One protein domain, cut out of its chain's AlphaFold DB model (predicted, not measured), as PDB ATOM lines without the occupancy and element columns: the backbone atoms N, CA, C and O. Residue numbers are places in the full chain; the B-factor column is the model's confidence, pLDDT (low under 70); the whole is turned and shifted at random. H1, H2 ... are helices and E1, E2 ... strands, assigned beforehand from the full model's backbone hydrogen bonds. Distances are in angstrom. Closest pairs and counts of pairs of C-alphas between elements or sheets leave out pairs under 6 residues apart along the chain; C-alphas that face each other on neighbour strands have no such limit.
ATOM      1  N   LEU A  49      -5.691  48.658  29.178       93.38
ATOM      2  CA  LEU A  49      -6.762  47.674  29.368       93.38
ATOM      3  C   LEU A  49      -7.485  47.365  28.047       93.38
ATOM      4  O   LEU A  49      -7.652  46.202  27.676       93.38
ATOM      5  N   THR A  50      -7.897  48.407  27.322       91.94
ATOM      6  CA  THR A  50      -8.513  48.316  25.988       91.94
ATOM      7  C   THR A  50      -7.982  49.426  25.083       91.94
ATOM      8  O   THR A  50      -7.183  50.261  25.496       91.94
ATOM      9  N   GLU A  51      -8.430  49.482  23.828       89.31
ATOM     10  CA  GLU A  51      -8.108  50.615  22.951       89.31
ATOM     11  C   GLU A  51      -8.641  51.960  23.463       89.31
ATOM     12  O   GLU A  51      -8.046  52.991  23.168       89.31
ATOM     13  N   GLN A  52      -9.725  51.948  24.243       91.62
ATOM     14  CA  GLN A  52     -10.420  53.150  24.723       91.62
ATOM     15  C   GLN A  52     -10.263  53.379  26.234       91.62
ATOM     16  O   GLN A  52     -10.742  54.387  26.749       91.62
ATOM     17  N   ALA A  53      -9.617  52.453  26.950       94.94
ATOM     18  CA  ALA A  53      -9.456  52.506  28.396       94.94
ATOM     19  C   ALA A  53      -8.010  52.205  28.804       94.94
ATOM     20  O   ALA A  53      -7.462  51.152  28.472       94.94
ATOM     21  N   VAL A  54      -7.419  53.119  29.570       97.06
ATOM     22  CA  VAL A  54      -6.060  53.025  30.106       97.06
ATOM     23  C   VAL A  54      -6.117  53.221  31.618       97.06
ATOM     24  O   VAL A  54      -6.622  54.234  32.111       97.06
ATOM     25  N   ILE A  55      -5.590  52.246  32.355       98.31
ATOM     26  CA  ILE A  55      -5.431  52.310  33.809       98.31
ATOM     27  C   ILE A  55      -4.423  53.422  34.118       98.31
ATOM     28  O   ILE A  55      -3.378  53.519  33.478       98.31
ATOM     29  N   GLY A  56      -4.761  54.301  35.056       97.44
ATOM     30  CA  GLY A  56      -4.003  55.511  35.363       97.44
ATOM     31  C   GLY A  56      -4.479  56.771  34.632       97.44
ATOM     32  O   GLY A  56      -4.027  57.860  34.971       97.44
ATOM     33  N   LYS A  57      -5.371  56.663  33.630       97.19
ATOM     34  CA  LYS A  57      -5.784  57.816  32.797       97.19
ATOM     35  C   LYS A  57      -7.289  57.945  32.590       97.19
ATOM     36  O   LYS A  57      -7.813  59.053  32.624       97.19
ATOM     37  N   THR A  58      -7.982  56.844  32.311       98.25
ATOM     38  CA  THR A  58      -9.399  56.897  31.930       98.25
ATOM     39  C   THR A  58     -10.286  57.126  33.148       98.25
ATOM     40  O   THR A  58     -10.141  56.437  34.151       98.25
ATOM     41  N   THR A  59     -11.233  58.057  33.070       98.44
ATOM     42  CA  THR A  59     -12.158  58.348  34.176       98.44
ATOM     43  C   THR A  59     -13.388  57.448  34.157       98.44
ATOM     44  O   THR A  59     -13.763  56.890  33.123       98.44
ATOM     45  N   LEU A  60     -14.077  57.334  35.294       98.25
ATOM     46  CA  LEU A  60     -15.351  56.621  35.384       98.25
ATOM     47  C   LEU A  60     -16.388  57.196  34.415       98.25
ATOM     48  O   LEU A  60     -17.050  56.437  33.714       98.25
ATOM     49  N   ALA A  61     -16.473  58.524  34.301       98.12
ATOM     50  CA  ALA A  61     -17.383  59.177  33.363       98.12
ATOM     51  C   ALA A  61     -17.084  58.796  31.900       98.12
ATOM     52  O   ALA A  61     -18.004  58.553  31.119       98.12
ATOM     53  N   GLN A  62     -15.803  58.689  31.526       97.81
ATOM     54  CA  GLN A  62     -15.404  58.207  30.201       97.81
ATOM     55  C   GLN A  62     -15.788  56.735  30.003       97.81
ATOM     56  O   GLN A  62     -16.345  56.386  28.962       97.81
ATOM     57  N   MET A  63     -15.562  55.885  31.011       97.06
ATOM     58  CA  MET A  63     -15.978  54.480  30.960       97.06
ATOM     59  C   MET A  63     -17.492  54.341  30.787       97.06
ATOM     60  O   MET A  63     -17.940  53.581  29.929       97.06
ATOM     61  N   GLU A  64     -18.288  55.092  31.547       96.62
ATOM     62  CA  GLU A  64     -19.752  55.041  31.480       96.62
ATOM     63  C   GLU A  64     -20.290  55.600  30.159       96.62
ATOM     64  O   GLU A  64     -21.239  55.050  29.598       96.62
ATOM     65  N   LYS A  65     -19.643  56.627  29.597       95.94
ATOM     66  CA  LYS A  65     -19.964  57.147  28.261       95.94
ATOM     67  C   LYS A  65     -19.732  56.098  27.169       95.94
ATOM     68  O   LYS A  65     -20.566  55.949  26.277       95.94
ATOM     69  N   THR A  66     -18.625  55.365  27.236       93.88
ATOM     70  CA  THR A  66     -18.255  54.382  26.207       93.88
ATOM     71  C   THR A  66     -19.030  53.071  26.353       93.88
ATOM     72  O   THR A  66     -19.560  52.526  25.378       93.88
ATOM     73  N   TYR A  67     -19.129  52.553  27.575       94.00
ATOM     74  CA  TYR A  67     -19.596  51.192  27.854       94.00
ATOM     75  C   TYR A  67     -20.996  51.127  28.471       94.00
ATOM     76  O   TYR A  67     -21.594  50.050  28.502       94.00
ATOM     77  N   GLY A  68     -21.561  52.269  28.862       94.19
ATOM     78  CA  GLY A  68     -22.812  52.378  29.608       94.19
ATOM     79  C   GLY A  68     -22.575  52.483  31.115       94.19
ATOM     80  O   GLY A  68     -21.512  52.115  31.615       94.19
ATOM     81  N   SER A  69     -23.583  52.984  31.833       96.25
ATOM     82  CA  SER A  69     -23.537  53.187  33.285       96.25
ATOM     83  C   SER A  69     -23.156  51.914  34.043       96.25
ATOM     84  O   SER A  69     -23.534  50.803  33.650       96.25
ATOM     85  N   ALA A  70     -22.445  52.078  35.160       97.12
ATOM     86  CA  ALA A  70     -22.158  50.960  36.047       97.12
ATOM     87  C   ALA A  70     -23.458  50.333  36.574       97.12
ATOM     88  O   ALA A  70     -24.392  51.037  36.956       97.12
ATOM     89  N   VAL A  71     -23.511  49.000  36.618       97.25
ATOM     90  CA  VAL A  71     -24.668  48.277  37.178       97.25
ATOM     91  C   VAL A  71     -24.706  48.354  38.701       97.25
ATOM     92  O   VAL A  71     -25.760  48.186  39.303       97.25
ATOM     93  N   GLU A  72     -23.545  48.567  39.315       97.56
ATOM     94  CA  GLU A  72     -23.356  48.674  40.753       97.56
ATOM     95  C   GLU A  72     -22.055  49.441  41.025       97.56
ATOM     96  O   GLU A  72     -21.081  49.283  40.280       97.56
ATOM     97  N   LYS A  73     -22.045  50.245  42.094       97.81
ATOM     98  CA  LYS A  73     -20.863  50.932  42.628       97.81
ATOM     99  C   LYS A  73     -20.760  50.666  44.128       97.81
ATOM    100  O   LYS A  73     -21.780  50.658  44.818       97.81
ATOM    101  N   LYS A  74     -19.551  50.423  44.635       97.50
ATOM    102  CA  LYS A  74     -19.280  50.194  46.065       97.50
ATOM    103  C   LYS A  74     -17.958  50.830  46.460       97.50
ATOM    104  O   LYS A  74     -17.011  50.804  45.684       97.50
ATOM    105  N   THR A  75     -17.858  51.310  47.694       97.25
ATOM    106  CA  THR A  75     -16.560  51.628  48.296       97.25
ATOM    107  C   THR A  75     -15.938  50.356  48.862       97.25
ATOM    108  O   THR A  75     -16.608  49.589  49.554       97.25
ATOM    109  N   ILE A  76     -14.660  50.135  48.570       96.50
ATOM    110  CA  ILE A  76     -13.855  49.055  49.136       96.50
ATOM    111  C   ILE A  76     -12.503  49.600  49.594       96.50
ATOM    112  O   ILE A  76     -12.092  50.693  49.207       96.50
ATOM    113  N   LYS A  77     -11.788  48.810  50.389       95.19
ATOM    114  CA  LYS A  77     -10.407  49.097  50.773       95.19
ATOM    115  C   LYS A  77      -9.447  48.433  49.790       95.19
ATOM    116  O   LYS A  77      -9.715  47.327  49.316       95.19
ATOM    117  N   SER A  78      -8.380  49.135  49.429       93.25
ATOM    118  CA  SER A  78      -7.296  48.604  48.604       93.25
ATOM    119  C   SER A  78      -6.233  47.918  49.468       93.25
ATOM    120  O   SER A  78      -6.249  48.026  50.691       93.25
ATOM    121  N   ASN A  79      -5.271  47.254  48.827       89.12
ATOM    122  CA  ASN A  79      -4.115  46.679  49.525       89.12
ATOM    123  C   ASN A  79      -3.047  47.730  49.887       89.12
ATOM    124  O   ASN A  79      -2.042  47.390  50.507       89.12
ATOM    125  N   PHE A  80      -3.240  48.987  49.484       94.69
ATOM    126  CA  PHE A  80      -2.321  50.084  49.760       94.69
ATOM    127  C   PHE A  80      -2.693  50.759  51.068       94.69
ATOM    128  O   PHE A  80      -3.871  50.850  51.410       94.69
ATOM    129  N   ARG A  81      -1.689  51.226  51.806       94.00
ATOM    130  CA  ARG A  81      -1.855  51.827  53.132       94.00
ATOM    131  C   ARG A  81      -1.174  53.183  53.200       94.00
ATOM    132  O   ARG A  81      -0.156  53.383  52.549       94.00
ATOM    133  N   THR A  82      -1.747  54.079  53.990       91.56
ATOM    134  CA  THR A  82      -1.208  55.412  54.305       91.56
ATOM    135  C   THR A  82      -0.624  55.423  55.720       91.56
ATOM    136  O   THR A  82      -0.841  54.471  56.473       91.56
ATOM    137  N   ASN A  83       0.077  56.500  56.085       89.81
ATOM    138  CA  ASN A  83       0.715  56.722  57.381       89.81
ATOM    139  C   ASN A  83       1.901  55.776  57.652       89.81
ATOM    140  O   ASN A  83       2.196  55.451  58.797       89.81
ATOM    141  N   LEU A  84       2.606  55.353  56.597       85.38
ATOM    142  CA  LEU A  84       3.571  54.247  56.661       85.38
ATOM    143  C   LEU A  84       4.822  54.548  57.499       85.38
ATOM    144  O   LEU A  84       5.449  53.621  58.000       85.38
ATOM    145  N   LYS A  85       5.162  55.829  57.681       81.44
ATOM    146  CA  LYS A  85       6.277  56.268  58.538       81.44
ATOM    147  C   LYS A  85       5.939  56.303  60.028       81.44
ATOM    148  O   LYS A  85       6.818  56.543  60.849       81.44
ATOM    149  N   SER A  86       4.670  56.138  60.395       77.12
ATOM    150  CA  SER A  86       4.262  56.215  61.792       77.12
ATOM    151  C   SER A  86       4.645  54.934  62.525       77.12
ATOM    152  O   SER A  86       4.023  53.895  62.336       77.12
ATOM    153  N   GLU A  87       5.647  55.018  63.401       65.94
ATOM    154  CA  GLU A  87       6.133  53.869  64.182       65.94
ATOM    155  C   GLU A  87       5.065  53.276  65.121       65.94
ATOM    156  O   GLU A  87       5.133  52.101  65.466       65.94
ATOM    157  N   ASN A  88       4.059  54.069  65.518       62.00
ATOM    158  CA  ASN A  88       3.040  53.684  66.506       62.00
ATOM    159  C   ASN A  88       1.595  54.047  66.096       62.00
ATOM    160  O   ASN A  88       0.680  53.988  66.919       62.00
ATOM    161  N   GLY A  89       1.377  54.462  64.847       68.94
ATOM    162  CA  GLY A  89       0.061  54.840  64.329       68.94
ATOM    163  C   GLY A  89      -0.611  53.712  63.545       68.94
ATOM    164  O   GLY A  89       0.054  52.790  63.076       68.94
ATOM    165  N   PRO A  90      -1.942  53.758  63.359       81.56
ATOM    166  CA  PRO A  90      -2.588  52.856  62.418       81.56
ATOM    167  C   PRO A  90      -2.077  53.140  60.999       81.56
ATOM    168  O   PRO A  90      -1.919  54.302  60.620       81.56
ATOM    169  N   ASN A  91      -1.910  52.081  60.203       87.56
ATOM    170  CA  ASN A  91      -1.641  52.155  58.764       87.56
ATOM    171  C   ASN A  91      -2.931  51.813  58.002       87.56
ATOM    172  O   ASN A  91      -3.097  50.655  57.591       87.56
ATOM    173  N   PRO A  92      -3.912  52.736  57.911       92.06
ATOM    174  CA  PRO A  92      -5.202  52.424  57.321       92.06
ATOM    175  C   PRO A  92      -5.060  52.186  55.820       92.06
ATOM    176  O   PRO A  92      -4.196  52.753  55.149       92.06
ATOM    177  N   GLU A  93      -5.926  51.327  55.300       94.88
ATOM    178  CA  GLU A  93      -5.992  51.027  53.875       94.88
ATOM    179  C   GLU A  93      -6.607  52.201  53.108       94.88
ATOM    180  O   GLU A  93      -7.579  52.811  53.562       94.88
ATOM    181  N   VAL A  94      -6.064  52.496  51.930       95.25
ATOM    182  CA  VAL A  94      -6.586  53.520  51.025       95.25
ATOM    183  C   VAL A  94      -7.898  53.024  50.424       95.25
ATOM    184  O   VAL A  94      -7.965  51.912  49.889       95.25
ATOM    185  N   GLU A  95      -8.946  53.839  50.510       95.88
ATOM    186  CA  GLU A  95     -10.253  53.524  49.938       95.88
ATOM    187  C   GLU A  95     -10.291  53.753  48.423       95.88
ATOM    188  O   GLU A  95      -9.687  54.678  47.885       95.88
ATOM    189  N   GLN A  96     -11.072  52.928  47.734       96.75
ATOM    190  CA  GLN A  96     -11.318  53.020  46.299       96.75
ATOM    191  C   GLN A  96     -12.780  52.681  45.995       96.75
ATOM    192  O   GLN A  96     -13.465  52.020  46.781       96.75
ATOM    193  N   GLU A  97     -13.273  53.121  44.844       97.81
ATOM    194  CA  GLU A  97     -14.577  52.716  44.332       97.81
ATOM    195  C   GLU A  97     -14.412  51.517  43.396       97.81
ATOM    196  O   GLU A  97     -13.539  51.503  42.537       97.81
ATOM    197  N   VAL A  98     -15.256  50.500  43.527       98.12
ATOM    198  CA  VAL A  98     -15.430  49.479  42.492       98.12
ATOM    199  C   VAL A  98     -16.719  49.769  41.740       98.12
ATOM    200  O   VAL A  98     -17.786  49.851  42.348       98.12
ATOM    201  N   ALA A  99     -16.624  49.894  40.419       98.25
ATOM    202  CA  ALA A  99     -17.767  50.003  39.528       98.25
ATOM    203  C   ALA A  99     -17.840  48.764  38.630       98.25
ATOM    204  O   ALA A  99     -16.862  48.359  37.996       98.25
ATOM    205  N   PHE A 100     -19.018  48.154  38.568       97.88
ATOM    206  CA  PHE A 100     -19.269  46.975  37.749       97.88
ATOM    207  C   PHE A 100     -19.799  47.420  36.384       97.88
ATOM    208  O   PHE A 100     -20.960  47.803  36.252       97.88
ATOM    209  N   ILE A 101     -18.956  47.377  35.352       97.12
ATOM    210  CA  ILE A 101     -19.285  47.879  34.009       97.12
ATOM    211  C   ILE A 101     -19.333  46.717  33.021       97.12
ATOM    212  O   ILE A 101     -18.540  45.781  33.087       97.12
ATOM    213  N   LYS A 102     -20.291  46.747  32.096       95.25
ATOM    214  CA  LYS A 102     -20.518  45.692  31.099       95.25
ATOM    215  C   LYS A 102     -19.529  45.775  29.928       95.25
ATOM    216  O   LYS A 102     -19.910  46.038  28.788       95.25
ATOM    217  N   ILE A 103     -18.256  45.534  30.219       93.25
ATOM    218  CA  ILE A 103     -17.147  45.531  29.262       93.25
ATOM    219  C   ILE A 103     -16.495  44.151  29.201       93.25
ATOM    220  O   ILE A 103     -16.298  43.499  30.225       93.25
ATOM    221  N   ASN A 104     -16.141  43.702  27.998       91.12
ATOM    222  CA  ASN A 104     -15.285  42.540  27.818       91.12
ATOM    223  C   ASN A 104     -13.814  42.985  27.953       91.12
ATOM    224  O   ASN A 104     -13.339  43.724  27.093       91.12
ATOM    225  N   PRO A 105     -13.071  42.545  28.982       85.38
ATOM    226  CA  PRO A 105     -11.686  42.977  29.209       85.38
ATOM    227  C   PRO A 105     -10.695  42.434  28.167       85.38
ATOM    228  O   PRO A 105      -9.569  42.911  28.072       85.38
ATOM    229  N   VAL A 106     -11.088  41.424  27.383       84.12
ATOM    230  CA  VAL A 106     -10.249  40.844  26.328       84.12
ATOM    231  C   VAL A 106     -10.353  41.678  25.057       84.12
ATOM    232  O   VAL A 106      -9.332  42.070  24.494       84.12
ATOM    233  N   THR A 107     -11.589  41.951  24.624       87.00
ATOM    234  CA  THR A 107     -11.883  42.581  23.327       87.00
ATOM    235  C   THR A 107     -12.154  44.078  23.418       87.00
ATOM    236  O   THR A 107     -12.171  44.759  22.400       87.00
ATOM    237  N   GLY A 108     -12.429  44.598  24.613       87.69
ATOM    238  CA  GLY A 108     -12.866  45.974  24.819       87.69
ATOM    239  C   GLY A 108     -14.253  46.291  24.265       87.69
ATOM    240  O   GLY A 108     -14.606  47.462  24.195       87.69
ATOM    241  N   ALA A 109     -15.045  45.287  23.879       91.56
ATOM    242  CA  ALA A 109     -16.420  45.471  23.422       91.56
ATOM    243  C   ALA A 109     -17.410  45.554  24.596       91.56
ATOM    244  O   ALA A 109     -17.141  45.063  25.697       91.56
ATOM    245  N   LYS A 110     -18.601  46.114  24.344       90.25
ATOM    246  CA  LYS A 110     -19.736  45.985  25.271       90.25
ATOM    247  C   LYS A 110     -20.068  44.509  25.481       90.25
ATOM    248  O   LYS A 110     -20.008  43.708  24.548       90.25
ATOM    249  N   TRP A 111     -20.436  44.155  26.706       90.75
ATOM    250  CA  TRP A 111     -20.676  42.770  27.101       90.75
ATOM    251  C   TRP A 111     -21.997  42.610  27.856       90.75
ATOM    252  O   TRP A 111     -22.657  43.582  28.204       90.75
ATOM    253  N   ASN A 112     -22.430  41.377  28.103       90.25
ATOM    254  CA  ASN A 112     -23.632  41.109  28.905       90.25
ATOM    255  C   ASN A 112     -23.312  40.894  30.392       90.25
ATOM    256  O   ASN A 112     -24.201  41.017  31.237       90.25
ATOM    257  N   LYS A 113     -22.049  40.603  30.712       92.94
ATOM    258  CA  LYS A 113     -21.549  40.374  32.063       92.94
ATOM    259  C   LYS A 113     -20.856  41.628  32.582       92.94
ATOM    260  O   LYS A 113     -20.065  42.237  31.867       92.94
ATOM    261  N   ALA A 114     -21.159  42.000  33.821       94.38
ATOM    262  CA  ALA A 114     -20.475  43.104  34.471       94.38
ATOM    263  C   ALA A 114     -19.075  42.674  34.925       94.38
ATOM    264  O   ALA A 114     -18.880  41.562  35.424       94.38
ATOM    265  N   TYR A 115     -18.118  43.568  34.730       95.06
ATOM    266  CA  TYR A 115     -16.714  43.386  35.038       95.06
ATOM    267  C   TYR A 115     -16.290  44.417  36.088       95.06
ATOM    268  O   TYR A 115     -16.644  45.590  35.936       95.06
ATOM    269  N   PRO A 116     -15.592  44.007  37.161       96.75
ATOM    270  CA  PRO A 116     -15.151  44.937  38.186       96.75
ATOM    271  C   PRO A 116     -14.006  45.801  37.656       96.75
ATOM    272  O   PRO A 116     -12.989  45.294  37.180       96.75
ATOM    273  N   LEU A 117     -14.179  47.109  37.772       98.12
ATOM    274  CA  LEU A 117     -13.161  48.116  37.512       98.12
ATOM    275  C   LEU A 117     -13.026  48.981  38.760       98.12
ATOM    276  O   LEU A 117     -14.032  49.321  39.384       98.12
ATOM    277  N   TYR A 118     -11.797  49.309  39.132       98.50
ATOM    278  CA  TYR A 118     -11.507  50.018  40.372       98.50
ATOM    279  C   TYR A 118     -11.096  51.447  40.055       98.50
ATOM    280  O   TYR A 118     -10.281  51.670  39.162       98.50
ATOM    281  N   PHE A 119     -11.630  52.406  40.798       98.62
ATOM    282  CA  PHE A 119     -11.431  53.831  40.596       98.62
ATOM    283  C   PHE A 119     -10.981  54.511  41.887       98.62
ATOM    284  O   PHE A 119     -11.320  54.069  42.986       98.62
ATOM    285  N   THR A 120     -10.236  55.606  41.764       98.12
ATOM    286  CA  THR A 120      -9.929  56.482  42.900       98.12
ATOM    287  C   THR A 120     -11.213  56.989  43.558       98.12
ATOM    288  O   THR A 120     -12.204  57.267  42.882       98.12
ATOM    289  N   LYS A 121     -11.200  57.163  44.884       95.25
ATOM    290  CA  LYS A 121     -12.315  57.772  45.623       95.25
ATOM    291  C   LYS A 121     -12.183  59.303  45.635       95.25
ATOM    292  O   LYS A 121     -11.975  59.915  46.677       95.25
ATOM    293  N   THR A 122     -12.255  59.912  44.455       94.12
ATOM    294  CA  THR A 122     -12.078  61.359  44.222       94.12
ATOM    295  C   THR A 122     -13.325  61.972  43.578       94.12
ATOM    296  O   THR A 122     -14.231  61.253  43.163       94.12
ATOM    297  N   ALA A 123     -13.383  63.306  43.478       93.38
ATOM    298  CA  ALA A 123     -14.481  64.001  42.790       93.38
ATOM    299  C   ALA A 123     -14.584  63.616  41.300       93.38
ATOM    300  O   ALA A 123     -15.681  63.514  40.756       93.38
ATOM    301  N   GLU A 124     -13.440  63.341  40.670       95.50
ATOM    302  CA  GLU A 124     -13.338  62.769  39.328       95.50
ATOM    303  C   GLU A 124     -12.646  61.400  39.419       95.50
ATOM    304  O   GLU A 124     -11.413  61.337  39.400       95.50
ATOM    305  N   PRO A 125     -13.398  60.293  39.586       97.81
ATOM    306  CA  PRO A 125     -12.811  58.967  39.752       97.81
ATOM    307  C   PRO A 125     -12.030  58.529  38.508       97.81
ATOM    308  O   PRO A 125     -12.585  58.451  37.408       97.81
ATOM    309  N   ALA A 126     -10.752  58.200  38.683       98.38
ATOM    310  CA  ALA A 126      -9.866  57.686  37.644       98.38
ATOM    311  C   ALA A 126      -9.669  56.177  37.805       98.38
ATOM    312  O   ALA A 126      -9.528  55.690  38.925       98.38
ATOM    313  N   LEU A 127      -9.658  55.432  36.696       98.56
ATOM    314  CA  LEU A 127      -9.445  53.985  36.663       98.56
ATOM    315  C   LEU A 127      -8.063  53.673  37.241       98.56
ATOM    316  O   LEU A 127      -7.048  53.923  36.595       98.56
ATOM    317  N   VAL A 128      -8.028  53.120  38.449       98.38
ATOM    318  CA  VAL A 128      -6.797  52.876  39.206       98.38
ATOM    319  C   VAL A 128      -6.359  51.423  39.160       98.38
ATOM    320  O   VAL A 128      -5.162  51.154  39.207       98.38
ATOM    321  N   ALA A 129      -7.294  50.485  39.013       98.38
ATOM    322  CA  ALA A 129      -6.953  49.085  38.827       98.38
ATOM    323  C   ALA A 129      -7.981  48.336  37.980       98.38
ATOM    324  O   ALA A 129      -9.159  48.698  37.907       98.38
ATOM    325  N   ALA A 130      -7.535  47.239  37.378       97.69
ATOM    326  CA  ALA A 130      -8.392  46.230  36.774       97.69
ATOM    327  C   ALA A 130      -7.673  44.877  36.759       97.69
ATOM    328  O   ALA A 130      -6.442  44.808  36.799       97.69
ATOM    329  N   GLN A 131      -8.439  43.791  36.668       95.12
ATOM    330  CA  GLN A 131      -7.843  42.520  36.268       95.12
ATOM    331  C   GLN A 131      -7.445  42.631  34.784       95.12
ATOM    332  O   GLN A 131      -8.163  43.237  33.987       95.12
ATOM    333  N   VAL A 132      -6.283  42.098  34.403       92.69
ATOM    334  CA  VAL A 132      -5.731  42.258  33.044       92.69
ATOM    335  C   VAL A 132      -5.315  40.923  32.452       92.69
ATOM    336  O   VAL A 132      -4.768  40.056  33.128       92.69
ATOM    337  N   MET A 133      -5.546  40.727  31.163       88.12
ATOM    338  CA  MET A 133      -5.038  39.524  30.504       88.12
ATOM    339  C   MET A 133      -3.525  39.647  30.300       88.12
ATOM    340  O   MET A 133      -3.044  40.690  29.856       88.12
ATOM    341  N   LEU A 134      -2.780  38.579  30.586       90.56
ATOM    342  CA  LEU A 134      -1.332  38.533  30.372       90.56
ATOM    343  C   LEU A 134      -1.037  38.322  28.883       90.56
ATOM    344  O   LEU A 134      -0.936  37.192  28.417       90.56
ATOM    345  N   LYS A 135      -0.941  39.423  28.129       88.50
ATOM    346  CA  LYS A 135      -0.755  39.429  26.664       88.50
ATOM    347  C   LYS A 135       0.707  39.424  26.213       88.50
ATOM    348  O   LYS A 135       0.967  39.375  25.017       88.50
ATOM    349  N   ARG A 136       1.657  39.508  27.146       92.50
ATOM    350  CA  ARG A 136       3.087  39.545  26.832       92.50
ATOM    351  C   ARG A 136       3.568  38.181  26.333       92.50
ATOM    352  O   ARG A 136       3.198  37.150  26.897       92.50
ATOM    353  N   GLY A 137       4.413  38.189  25.302       91.31
ATOM    354  CA  GLY A 137       4.964  36.972  24.704       91.31
ATOM    355  C   GLY A 137       3.875  35.966  24.314       91.31
ATOM    356  O   GLY A 137       2.809  36.341  23.833       91.31
ATOM    357  N   ASP A 138       4.133  34.686  24.578       89.94
ATOM    358  CA  ASP A 138       3.227  33.587  24.223       89.94
ATOM    359  C   ASP A 138       2.202  33.233  25.320       89.94
ATOM    360  O   ASP A 138       1.538  32.201  25.226       89.94
ATOM    361  N   LEU A 139       2.037  34.050  26.370       92.25
ATOM    362  CA  LEU A 139       1.169  33.701  27.509       92.25
ATOM    363  C   LEU A 139      -0.301  33.528  27.111       92.25
ATOM    364  O   LEU A 139      -0.932  32.551  27.512       92.25
ATOM    365  N   MET A 140      -0.847  34.423  26.285       87.69
ATOM    366  CA  MET A 140      -2.219  34.262  25.778       87.69
ATOM    367  C   MET A 140      -2.361  33.000  24.935       87.69
ATOM    368  O   MET A 140      -3.301  32.235  25.134       87.69
ATOM    369  N   LYS A 141      -1.394  32.738  24.050       87.62
ATOM    370  CA  LYS A 141      -1.394  31.543  23.205       87.62
ATOM    371  C   LYS A 141      -1.351  30.268  24.050       87.62
ATOM    372  O   LYS A 141      -2.126  29.354  23.803       87.62
ATOM    373  N   LYS A 142      -0.510  30.229  25.088       88.31
ATOM    374  CA  LYS A 142      -0.464  29.125  26.058       88.31
ATOM    375  C   LYS A 142      -1.793  28.941  26.779       88.31
ATOM    376  O   LYS A 142      -2.264  27.816  26.899       88.31
ATOM    377  N   LEU A 143      -2.428  30.025  27.220       85.00
ATOM    378  CA  LEU A 143      -3.742  29.943  27.855       85.00
ATOM    379  C   LEU A 143      -4.803  29.362  26.904       85.00
ATOM    380  O   LEU A 143      -5.655  28.588  27.337       85.00
ATOM    381  N   GLU A 144      -4.732  29.688  25.613       84.56
ATOM    382  CA  GLU A 144      -5.623  29.154  24.578       84.56
ATOM    383  C   GLU A 144      -5.354  27.670  24.264       84.56
ATOM    384  O   GLU A 144      -6.305  26.904  24.093       84.56
ATOM    385  N   THR A 145      -4.086  27.239  24.219       85.94
ATOM    386  CA  THR A 145      -3.702  25.867  23.835       85.94
ATOM    387  C   THR A 145      -3.653  24.886  25.006       85.94
ATOM    388  O   THR A 145      -4.193  23.786  24.918       85.94
ATOM    389  N   GLU A 146      -3.002  25.267  26.105       80.12
ATOM    390  CA  GLU A 146      -2.743  24.421  27.282       80.12
ATOM    391  C   GLU A 146      -3.852  24.553  28.341       80.12
ATOM    392  O   GLU A 146      -3.921  23.752  29.270       80.12
ATOM    393  N   LYS A 147      -4.761  25.530  28.188       78.06
ATOM    394  CA  LYS A 147      -5.902  25.826  29.085       78.06
ATOM    395  C   LYS A 147      -5.529  26.224  30.516       78.06
ATOM    396  O   LYS A 147      -6.424  26.456  31.330       78.06
ATOM    397  N   GLN A 148      -4.241  26.338  30.829       85.75
ATOM    398  CA  GLN A 148      -3.750  26.764  32.131       85.75
ATOM    399  C   GLN A 148      -2.389  27.448  31.984       85.75
ATOM    400  O   GLN A 148      -1.557  27.025  31.191       85.75
ATOM    401  N   LEU A 149      -2.177  28.509  32.762       92.19
ATOM    402  CA  LEU A 149      -0.881  29.166  32.917       92.19
ATOM    403  C   LEU A 149      -0.291  28.804  34.277       92.19
ATOM    404  O   LEU A 149      -1.025  28.715  35.263       92.19
ATOM    405  N   THR A 150       1.027  28.636  34.340       93.88
ATOM    406  CA  THR A 150       1.760  28.479  35.602       93.88
ATOM    407  C   THR A 150       2.481  29.771  35.986       93.88
ATOM    408  O   THR A 150       2.705  30.648  35.152       93.88
ATOM    409  N   LEU A 151       2.893  29.892  37.252       95.75
ATOM    410  CA  LEU A 151       3.737  31.009  37.695       95.75
ATOM    411  C   LEU A 151       5.095  31.029  36.975       95.75
ATOM    412  O   LEU A 151       5.613  32.102  36.682       95.75
ATOM    413  N   GLU A 152       5.640  29.860  36.634       95.38
ATOM    414  CA  GLU A 152       6.901  29.752  35.894       95.38
ATOM    415  C   GLU A 152       6.770  30.227  34.443       95.38
ATOM    416  O   GLU A 152       7.689  30.858  33.924       95.38
ATOM    417  N   ASP A 153       5.624  30.006  33.789       95.19
ATOM    418  CA  ASP A 153       5.369  30.595  32.466       95.19
ATOM    419  C   ASP A 153       5.401  32.125  32.532       95.19
ATOM    420  O   ASP A 153       6.007  32.773  31.680       95.19
ATOM    421  N   VAL A 154       4.805  32.710  33.576       96.06
ATOM    422  CA  VAL A 154       4.805  34.165  33.778       96.06
ATOM    423  C   VAL A 154       6.220  34.685  34.025       96.06
ATOM    424  O   VAL A 154       6.621  35.645  33.370       96.06
ATOM    425  N   LYS A 155       7.006  34.037  34.897       96.06
ATOM    426  CA  LYS A 155       8.404  34.422  35.174       96.06
ATOM    427  C   LYS A 155       9.285  34.376  33.926       96.06
ATOM    428  O   LYS A 155      10.120  35.252  33.734       96.06
ATOM    429  N   LYS A 156       9.085  33.403  33.031       95.00
ATOM    430  CA  LYS A 156       9.831  33.331  31.758       95.00
ATOM    431  C   LYS A 156       9.613  34.555  30.867       95.00
ATOM    432  O   LYS A 156      10.494  34.898  30.089       95.00
ATOM    433  N   VAL A 157       8.446  35.191  30.964       95.00
ATOM    434  CA  VAL A 157       8.032  36.284  30.074       95.00
ATOM    435  C   VAL A 157       8.198  37.661  30.715       95.00
ATOM    436  O   VAL A 157       8.606  38.608  30.046       95.00
ATOM    437  N   TYR A 158       7.879  37.789  32.002       95.00
ATOM    438  CA  TYR A 158       8.012  39.035  32.760       95.00
ATOM    439  C   TYR A 158       9.385  39.170  33.437       95.00
ATOM    440  O   TYR A 158       9.725  40.252  33.906       95.00
ATOM    441  N   GLY A 159      10.193  38.108  33.452       93.56
ATOM    442  CA  GLY A 159      11.462  38.059  34.167       93.56
ATOM    443  C   GLY A 159      11.279  37.745  35.650       93.56
ATOM    444  O   GLY A 159      10.236  37.257  36.092       93.56
ATOM    445  N   ALA A 160      12.320  38.012  36.437       93.06
ATOM    446  CA  ALA A 160      12.256  37.829  37.879       93.06
ATOM    447  C   ALA A 160      11.318  38.881  38.513       93.06
ATOM    448  O   ALA A 160      11.463  40.073  38.227       93.06
ATOM    449  N   PRO A 161      10.370  38.476  39.378       95.31
ATOM    450  CA  PRO A 161       9.474  39.414  40.043       95.31
ATOM    451  C   PRO A 161      10.241  40.322  41.007       95.31
ATOM    452  O   PRO A 161      11.336  39.989  41.466       95.31
ATOM    453  N   THR A 162       9.641  41.458  41.356       94.88
ATOM    454  CA  THR A 162      10.124  42.304  42.454       94.88
ATOM    455  C   THR A 162       9.967  41.568  43.782       94.88
ATOM    456  O   THR A 162      10.867  41.600  44.615       94.88
ATOM    457  N   ARG A 163       8.839  40.869  43.979       93.25
ATOM    458  CA  ARG A 163       8.614  39.990  45.135       93.25
ATOM    459  C   ARG A 163       7.950  38.693  44.693       93.25
ATOM    460  O   ARG A 163       6.931  38.706  44.009       93.25
ATOM    461  N   ASP A 164       8.523  37.570  45.110       93.19
ATOM    462  CA  ASP A 164       7.911  36.245  44.985       93.19
ATOM    463  C   ASP A 164       7.414  35.821  46.369       93.19
ATOM    464  O   ASP A 164       8.214  35.633  47.283       93.19
ATOM    465  N   LEU A 165       6.101  35.700  46.555       91.81
ATOM    466  CA  LEU A 165       5.448  35.288  47.801       91.81
ATOM    467  C   LEU A 165       4.911  33.846  47.715       91.81
ATOM    468  O   LEU A 165       4.017  33.460  48.468       91.81
ATOM    469  N   GLY A 166       5.426  33.036  46.787       92.75
ATOM    470  CA  GLY A 166       5.035  31.645  46.554       92.75
ATOM    471  C   GLY A 166       3.766  31.515  45.712       92.75
ATOM    472  O   GLY A 166       3.798  30.941  44.631       92.75
ATOM    473  N   ARG A 167       2.638  32.058  46.189       95.12
ATOM    474  CA  ARG A 167       1.355  32.067  45.446       95.12
ATOM    475  C   ARG A 167       1.047  33.402  44.777       95.12
ATOM    476  O   ARG A 167       0.093  33.487  44.010       95.12
ATOM    477  N   VAL A 168       1.841  34.430  45.060       95.88
ATOM    478  CA  VAL A 168       1.702  35.764  44.473       95.88
ATOM    479  C   VAL A 168       3.059  36.217  43.961       95.88
ATOM    480  O   VAL A 168       4.043  36.155  44.695       95.88
ATOM    481  N   LEU A 169       3.101  36.673  42.714       96.81
ATOM    482  CA  LEU A 169       4.237  37.397  42.153       96.81
ATOM    483  C   LEU A 169       3.853  38.868  42.033       96.81
ATOM    484  O   LEU A 169       2.786  39.189  41.504       96.81
ATOM    485  N   GLU A 170       4.724  39.746  42.507       96.94
ATOM    486  CA  GLU A 170       4.565  41.192  42.400       96.94
ATOM    487  C   GLU A 170       5.634  41.738  41.458       96.94
ATOM    488  O   GLU A 170       6.833  41.557  41.687       96.94
ATOM    489  N   TYR A 171       5.195  42.418  40.404       97.44
ATOM    490  CA  TYR A 171       6.055  43.094  39.440       97.44
ATOM    491  C   TYR A 171       5.804  44.594  39.546       97.44
ATOM    492  O   TYR A 171       4.747  45.067  39.127       97.44
ATOM    493  N   TYR A 172       6.745  45.327  40.139       97.19
ATOM    494  CA  TYR A 172       6.652  46.776  40.299       97.19
ATOM    495  C   TYR A 172       7.360  47.496  39.156       97.19
ATOM    496  O   TYR A 172       8.570  47.378  38.975       97.19
ATOM    497  N   ASP A 173       6.596  48.310  38.439       96.88
ATOM    498  CA  ASP A 173       7.102  49.353  37.563       96.88
ATOM    499  C   ASP A 173       7.111  50.674  38.342       96.88
ATOM    500  O   ASP A 173       6.128  51.421  38.387       96.88
ATOM    501  N   PHE A 174       8.241  50.944  38.995       95.50
ATOM    502  CA  PHE A 174       8.432  52.158  39.788       95.50
ATOM    503  C   PHE A 174       8.472  53.435  38.942       95.50
ATOM    504  O   PHE A 174       8.299  54.522  39.492       95.50
ATOM    505  N   ASN A 175       8.688  53.338  37.626       94.75
ATOM    506  CA  ASN A 175       8.711  54.503  36.743       94.75
ATOM    507  C   ASN A 175       7.285  54.946  36.418       94.75
ATOM    508  O   ASN A 175       6.956  56.121  36.558       94.75
ATOM    509  N   ASN A 176       6.421  53.992  36.068       96.25
ATOM    510  CA  ASN A 176       5.014  54.245  35.761       96.25
ATOM    511  C   ASN A 176       4.091  54.149  36.983       96.25
ATOM    512  O   ASN A 176       2.872  54.219  36.839       96.25
ATOM    513  N   LYS A 177       4.649  53.979  38.187       97.25
ATOM    514  CA  LYS A 177       3.904  53.862  39.450       97.25
ATOM    515  C   LYS A 177       2.803  52.805  39.380       97.25
ATOM    516  O   LYS A 177       1.672  53.029  39.824       97.25
ATOM    517  N   ALA A 178       3.151  51.653  38.810       98.06
ATOM    518  CA  ALA A 178       2.249  50.537  38.587       98.06
ATOM    519  C   ALA A 178       2.778  49.238  39.202       98.06
ATOM    520  O   ALA A 178       3.981  49.000  39.270       98.06
ATOM    521  N   VAL A 179       1.865  48.371  39.630       98.12
ATOM    522  CA  VAL A 179       2.187  47.016  40.079       98.12
ATOM    523  C   VAL A 179       1.240  46.014  39.446       98.12
ATOM    524  O   VAL A 179       0.018  46.181  39.483       98.12
ATOM    525  N   LEU A 180       1.812  44.955  38.881       98.25
ATOM    526  CA  LEU A 180       1.082  43.774  38.451       98.25
ATOM    527  C   LEU A 180       1.194  42.702  39.536       98.25
ATOM    528  O   LEU A 180       2.275  42.164  39.782       98.25
ATOM    529  N   HIS A 181       0.061  42.363  40.144       98.19
ATOM    530  CA  HIS A 181      -0.075  41.170  40.967       98.19
ATOM    531  C   HIS A 181      -0.482  40.000  40.081       98.19
ATOM    532  O   HIS A 181      -1.487  40.080  39.372       98.19
ATOM    533  N   VAL A 182       0.263  38.902  40.158       97.62
ATOM    534  CA  VAL A 182      -0.075  37.621  39.533       97.62
ATOM    535  C   VAL A 182      -0.318  36.617  40.648       97.62
ATOM    536  O   VAL A 182       0.594  36.279  41.394       97.62
ATOM    537  N   ILE A 183      -1.561  36.168  40.780       96.69
ATOM    538  CA  ILE A 183      -2.065  35.396  41.915       96.69
ATOM    539  C   ILE A 183      -2.441  34.001  41.424       96.69
ATOM    540  O   ILE A 183      -3.311  33.856  40.564       96.69
ATOM    541  N   LEU A 184      -1.828  32.971  42.001       95.75
ATOM    542  CA  LEU A 184      -2.274  31.592  41.854       95.75
ATOM    543  C   LEU A 184      -3.423  31.341  42.836       95.75
ATOM    544  O   LEU A 184      -3.227  31.303  44.049       95.75
ATOM    545  N   THR A 185      -4.630  31.181  42.308       94.25
ATOM    546  CA  THR A 185      -5.843  30.924  43.089       94.25
ATOM    547  C   THR A 185      -5.872  29.493  43.636       94.25
ATOM    548  O   THR A 185      -5.081  28.631  43.243       94.25
ATOM    549  N   ASP A 186      -6.793  29.194  44.553       92.44
ATOM    550  CA  ASP A 186      -6.889  27.870  45.204       92.44
ATOM    551  C   ASP A 186      -7.276  26.742  44.246       92.44
ATOM    552  O   ASP A 186      -6.935  25.585  44.464       92.44
ATOM    553  N   ASN A 187      -7.905  27.086  43.126       90.88
ATOM    554  CA  ASN A 187      -8.152  26.186  42.003       90.88
ATOM    555  C   ASN A 187      -7.010  26.177  40.965       90.88
ATOM    556  O   ASN A 187      -7.229  25.770  39.826       90.88
ATOM    557  N   ASN A 188      -5.810  26.624  41.345       89.69
ATOM    558  CA  ASN A 188      -4.599  26.682  40.522       89.69
ATOM    559  C   ASN A 188      -4.755  27.485  39.219       89.69
ATOM    560  O   ASN A 188      -4.093  27.198  38.225       89.69
ATOM    561  N   GLN A 189      -5.623  28.496  39.203       92.31
ATOM    562  CA  GLN A 189      -5.758  29.404  38.068       92.31
ATOM    563  C   GLN A 189      -4.954  30.676  38.320       92.31
ATOM    564  O   GLN A 189      -4.821  31.133  39.452       92.31
ATOM    565  N   ILE A 190      -4.425  31.264  37.252       93.88
ATOM    566  CA  ILE A 190      -3.789  32.574  37.341       93.88
ATOM    567  C   ILE A 190      -4.871  33.649  37.269       93.88
ATOM    568  O   ILE A 190      -5.622  33.733  36.298       93.88
ATOM    569  N   SER A 191      -4.925  34.472  38.309       94.31
ATOM    570  CA  SER A 191      -5.658  35.730  38.360       94.31
ATOM    571  C   SER A 191      -4.661  36.878  38.414       94.31
ATOM    572  O   SER A 191      -3.558  36.729  38.936       94.31
ATOM    573  N   THR A 192      -5.032  38.033  37.885       96.06
ATOM    574  CA  THR A 192      -4.156  39.200  37.847       96.06
ATOM    575  C   THR A 192      -4.878  40.429  38.350       96.06
ATOM    576  O   THR A 192      -6.094  40.552  38.212       96.06
ATOM    577  N   LEU A 193      -4.122  41.366  38.900       97.50
ATOM    578  CA  LEU A 193      -4.604  42.705  39.196       97.50
ATOM    579  C   LEU A 193      -3.482  43.686  38.886       97.50
ATOM    580  O   LEU A 193      -2.431  43.640  39.526       97.50
ATOM    581  N   LEU A 194      -3.707  44.552  37.902       98.25
ATOM    582  CA  LEU A 194      -2.807  45.658  37.608       98.25
ATOM    583  C   LEU A 194      -3.348  46.916  38.272       98.25
ATOM    584  O   LEU A 194      -4.491  47.298  38.018       98.25
ATOM    585  N   THR A 195      -2.514  47.554  39.085       98.50
ATOM    586  CA  THR A 195      -2.866  48.764  39.826       98.50
ATOM    587  C   THR A 195      -1.864  49.866  39.531       98.50
ATOM    588  O   THR A 195      -0.668  49.673  39.729       98.50
ATOM    589  N   HIS A 196      -2.344  51.039  39.127       98.38
ATOM    590  CA  HIS A 196      -1.548  52.263  39.071       98.38
ATOM    591  C   HIS A 196      -1.527  52.914  40.462       98.38
ATOM    592  O   HIS A 196      -2.255  53.869  40.745       98.38
ATOM    593  N   TYR A 197      -0.701  52.377  41.358       97.31
ATOM    594  CA  TYR A 197      -0.670  52.769  42.767       97.31
ATOM    595  C   TYR A 197      -0.338  54.246  42.996       97.31
ATOM    596  O   TYR A 197      -0.772  54.803  43.998       97.31
ATOM    597  N   GLY A 198       0.341  54.915  42.056       96.94
ATOM    598  CA  GLY A 198       0.594  56.357  42.156       96.94
ATOM    599  C   GLY A 198      -0.682  57.197  42.303       96.94
ATOM    600  O   GLY A 198      -0.665  58.213  42.987       96.94
ATOM    601  N   LEU A 199      -1.813  56.748  41.741       97.12
ATOM    602  CA  LEU A 199      -3.094  57.447  41.895       97.12
ATOM    603  C   LEU A 199      -3.721  57.259  43.283       97.12
ATOM    604  O   LEU A 199      -4.489  58.111  43.717       97.12
ATOM    605  N   LEU A 200      -3.411  56.159  43.977       96.25
ATOM    606  CA  LEU A 200      -3.903  55.904  45.337       96.25
ATOM    607  C   LEU A 200      -3.190  56.769  46.382       96.25
ATOM    608  O   LEU A 200      -3.704  56.933  47.480       96.25
ATOM    609  N   TYR A 201      -2.032  57.324  46.029       94.81
ATOM    610  CA  TYR A 201      -1.221  58.191  46.878       94.81
ATOM    611  C   TYR A 201      -1.134  59.629  46.353       94.81
ATOM    612  O   TYR A 201      -0.233  60.370  46.738       94.81
ATOM    613  N   ALA A 202      -2.026  60.033  45.444       90.44
ATOM    614  CA  ALA A 202      -1.936  61.335  44.782       90.44
ATOM    615  C   ALA A 202      -1.970  62.520  45.769       90.44
ATOM    616  O   ALA A 202      -1.364  63.554  45.503       90.44
ATOM    617  N   ASP A 203      -2.647  62.362  46.907       89.56
ATOM    618  CA  ASP A 203      -2.722  63.337  47.997       89.56
ATOM    619  C   ASP A 203      -1.629  63.160  49.068       89.56
ATOM    620  O   ASP A 203      -1.473  64.037  49.914       89.56
ATOM    621  N   LYS A 204      -0.875  62.051  49.030       92.00
ATOM    622  CA  LYS A 204       0.153  61.665  50.015       92.00
ATOM    623  C   LYS A 204       1.390  61.045  49.348       92.00
ATOM    624  O   LYS A 204       1.671  59.851  49.520       92.00
ATOM    625  N   PRO A 205       2.147  61.821  48.554       91.69
ATOM    626  CA  PRO A 205       3.318  61.319  47.832       91.69
ATOM    627  C   PRO A 205       4.408  60.743  48.753       91.69
ATOM    628  O   PRO A 205       5.157  59.858  48.343       91.69
ATOM    629  N   GLU A 206       4.497  61.195  50.002       91.75
ATOM    630  CA  GLU A 206       5.417  60.672  51.010       91.75
ATOM    631  C   GLU A 206       5.123  59.218  51.400       91.75
ATOM    632  O   GLU A 206       6.061  58.437  51.562       91.75
ATOM    633  N   ASP A 207       3.846  58.828  51.474       93.19
ATOM    634  CA  ASP A 207       3.456  57.441  51.730       93.19
ATOM    635  C   ASP A 207       3.750  56.553  50.520       93.19
ATOM    636  O   ASP A 207       4.140  55.399  50.681       93.19
ATOM    637  N   MET A 208       3.629  57.082  49.298       94.38
ATOM    638  CA  MET A 208       4.054  56.355  48.100       94.38
ATOM    639  C   MET A 208       5.548  56.039  48.153       94.38
ATOM    640  O   MET A 208       5.943  54.902  47.905       94.38
ATOM    641  N   ILE A 209       6.376  57.040  48.467       92.94
ATOM    642  CA  ILE A 209       7.831  56.876  48.562       92.94
ATOM    643  C   ILE A 209       8.169  55.848  49.644       92.94
ATOM    644  O   ILE A 209       8.981  54.955  49.402       92.94
ATOM    645  N   GLU A 210       7.514  55.922  50.805       93.06
ATOM    646  CA  GLU A 210       7.721  54.950  51.879       93.06
ATOM    647  C   GLU A 210       7.304  53.535  51.459       93.06
ATOM    648  O   GLU A 210       8.054  52.582  51.665       93.06
ATOM    649  N   ASN A 211       6.160  53.386  50.786       93.19
ATOM    650  CA  ASN A 211       5.736  52.107  50.227       93.19
ATOM    651  C   ASN A 211       6.787  51.546  49.255       93.19
ATOM    652  O   ASN A 211       7.162  50.379  49.354       93.19
ATOM    653  N   GLU A 212       7.305  52.365  48.335       93.81
ATOM    654  CA  GLU A 212       8.358  51.941  47.405       93.81
ATOM    655  C   GLU A 212       9.638  51.509  48.137       93.81
ATOM    656  O   GLU A 212      10.232  50.492  47.773       93.81
ATOM    657  N   ASN A 213      10.041  52.225  49.189       91.94
ATOM    658  CA  ASN A 213      11.203  51.877  50.011       91.94
ATOM    659  C   ASN A 213      11.004  50.554  50.763       91.94
ATOM    660  O   ASN A 213      11.896  49.704  50.757       91.94
ATOM    661  N   ILE A 214       9.831  50.338  51.366       91.12
ATOM    662  CA  ILE A 214       9.473  49.073  52.021       91.12
ATOM    663  C   ILE A 214       9.549  47.916  51.021       91.12
ATOM    664  O   ILE A 214      10.205  46.913  51.296       91.12
ATOM    665  N   ILE A 215       8.943  48.054  49.839       92.06
ATOM    666  CA  ILE A 215       8.963  47.004  48.810       92.06
ATOM    667  C   ILE A 215      10.394  46.694  48.357       92.06
ATOM    668  O   ILE A 215      10.758  45.521  48.243       92.06
ATOM    669  N   LYS A 216      11.221  47.723  48.145       91.19
ATOM    670  CA  LYS A 216      12.639  47.571  47.797       91.19
ATOM    671  C   LYS A 216      13.416  46.817  48.878       91.19
ATOM    672  O   LYS A 216      14.099  45.852  48.543       91.19
ATOM    673  N   ARG A 217      13.256  47.166  50.160       89.81
ATOM    674  CA  ARG A 217      13.877  46.437  51.286       89.81
ATOM    675  C   ARG A 217      13.444  44.969  51.326       89.81
ATOM    676  O   ARG A 217      14.284  44.073  51.282       89.81
ATOM    677  N   LEU A 218      12.134  44.715  51.287       88.50
ATOM    678  CA  LEU A 218      11.571  43.359  51.339       88.50
ATOM    679  C   LEU A 218      11.986  42.481  50.148       88.50
ATOM    680  O   LEU A 218      12.017  41.256  50.269       88.50
ATOM    681  N   SER A 219      12.299  43.074  48.993       86.06
ATOM    682  CA  SER A 219      12.793  42.323  47.832       86.06
ATOM    683  C   SER A 219      14.183  41.709  48.056       86.06
ATOM    684  O   SER A 219      14.496  40.677  47.463       86.06
ATOM    685  N   GLN A 220      15.000  42.291  48.942       76.56
ATOM    686  CA  GLN A 220      16.361  41.828  49.224       76.56
ATOM    687  C   GLN A 220      16.409  40.732  50.294       76.56
ATOM    688  O   GLN A 220      17.252  39.842  50.221       76.56
ATOM    689  N   GLU A 221      15.487  40.744  51.260       70.50
ATOM    690  CA  GLU A 221      15.489  39.805  52.394       70.50
ATOM    691  C   GLU A 221      15.358  38.334  51.963       70.50
ATOM    692  O   GLU A 221      15.948  37.446  52.582       70.50
ATOM    693  N   LYS A 222      14.672  38.054  50.846       54.00
ATOM    694  CA  LYS A 222      14.594  36.692  50.287       54.00
ATOM    695  C   LYS A 222      15.883  36.209  49.612       54.00
ATOM    696  O   LYS A 222      16.028  35.005  49.424       54.00
ATOM    697  N   GLY A 223      16.826  37.099  49.293       44.56
ATOM    698  CA  GLY A 223      18.163  36.731  48.810       44.56
ATOM    699  C   GLY A 223      19.131  36.322  49.927       44.56
ATOM    700  O   GLY A 223      20.147  35.686  49.653       44.56
TER     701      GLY A 223
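What this domain is: This is residues 49 to 223 of the 227 residues of an uncharacterized protein of Brevibacillus laterosporus (UniProt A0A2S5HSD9). A single seven-stranded antiparallel sheet, strongly twisted and curled like part of a barrel, makes the body: a run of four strands, E1 to E4, joins a run of three, E5 to E7, where short E4 stands beside E7. Long H4 stands at the gap between the edge strands E1 and E5, H1 packs on E2 and E3, and the helical hairpin of H2 and H3 has H3 over E6. The 175 printed residues hold four named helices and seven named strands, H1 E1 E2 E3 E4 H2 H3 E5 E6 E7 H4 along the chain, class mixed; the sheet order is E1 E2 E3 E4 E7 E6 E5, with two meanders, each strand the antiparallel neighbour of the one before: E1 E2 E3 E4 and E5 E6 E7. The whole is compact, radius of gyration of the C-alphas 16.9 A, and spans 48 by 42 by 29 A.

How they stand to each other: Start between E4, residues 127 to 130, and E7, residues 190 to 195: N 130 and O 194 are 3.1 A apart, within hydrogen-bond range. Beyond E7 come E6, residues 178 to 184, with N 181 to O 193 at 2.9 A, and E5, residues 168 to 173, with N 171 to O 180 at 3.0 A. Beyond E4 come E3, residues 110 to 120, with N 118 to O 129 at 3.0 A, E2, residues 93 to 103, with N 99 to O 117 at 2.8 A, and E1, residues 72 to 81, with N 76 to O 96 at 2.9 A. E3 bends by 106 degrees at residue 113. H1, residues 60 to 67, is on the sheet at a height of 7.7 A; its closest C-alphas to E3 are those of Tyr 67 and Lys 110, 5.8 A. H3, residues 151 to 158, lies over E6 and along it, at 14 degrees on the local plane; the closest C-alphas are those of Leu 151 and Leu 184, 7.3 A. H2, residues 139 to 146, only just touches H3, with 3 pairs of C-alphas within 8 A, the closest Leu 139 and Asp 153 at 7.2 A. H4, residues 205 to 223, is near E5, and its closest C-alphas to E1 are those of Asp 207 and Arg 81, 7.9 A. Every O i to N i+4 pair is within hydrogen-bond range in H1 and H2, but 3 of 4 in H3 and 11 of 15 in H4.

Where its parts are: Find C-alpha 60 at (-15.351, 56.621, 35.384), where H1 begins. E1 runs 25.0 A, E2 27.6 A and E3 22.7 A. H4 runs 28.7 A to C-alpha 223 at (18.163, 36.731, 48.810).

The domain as a whole: Look to Asn 88 and Thr 145 for the two C-alphas farthest apart, 51.4 A. The printed part has no cut, and the link from E1 to E2, 11 residues, is long. Residues 87 to 89 and 222 to 223 have pLDDT under 70.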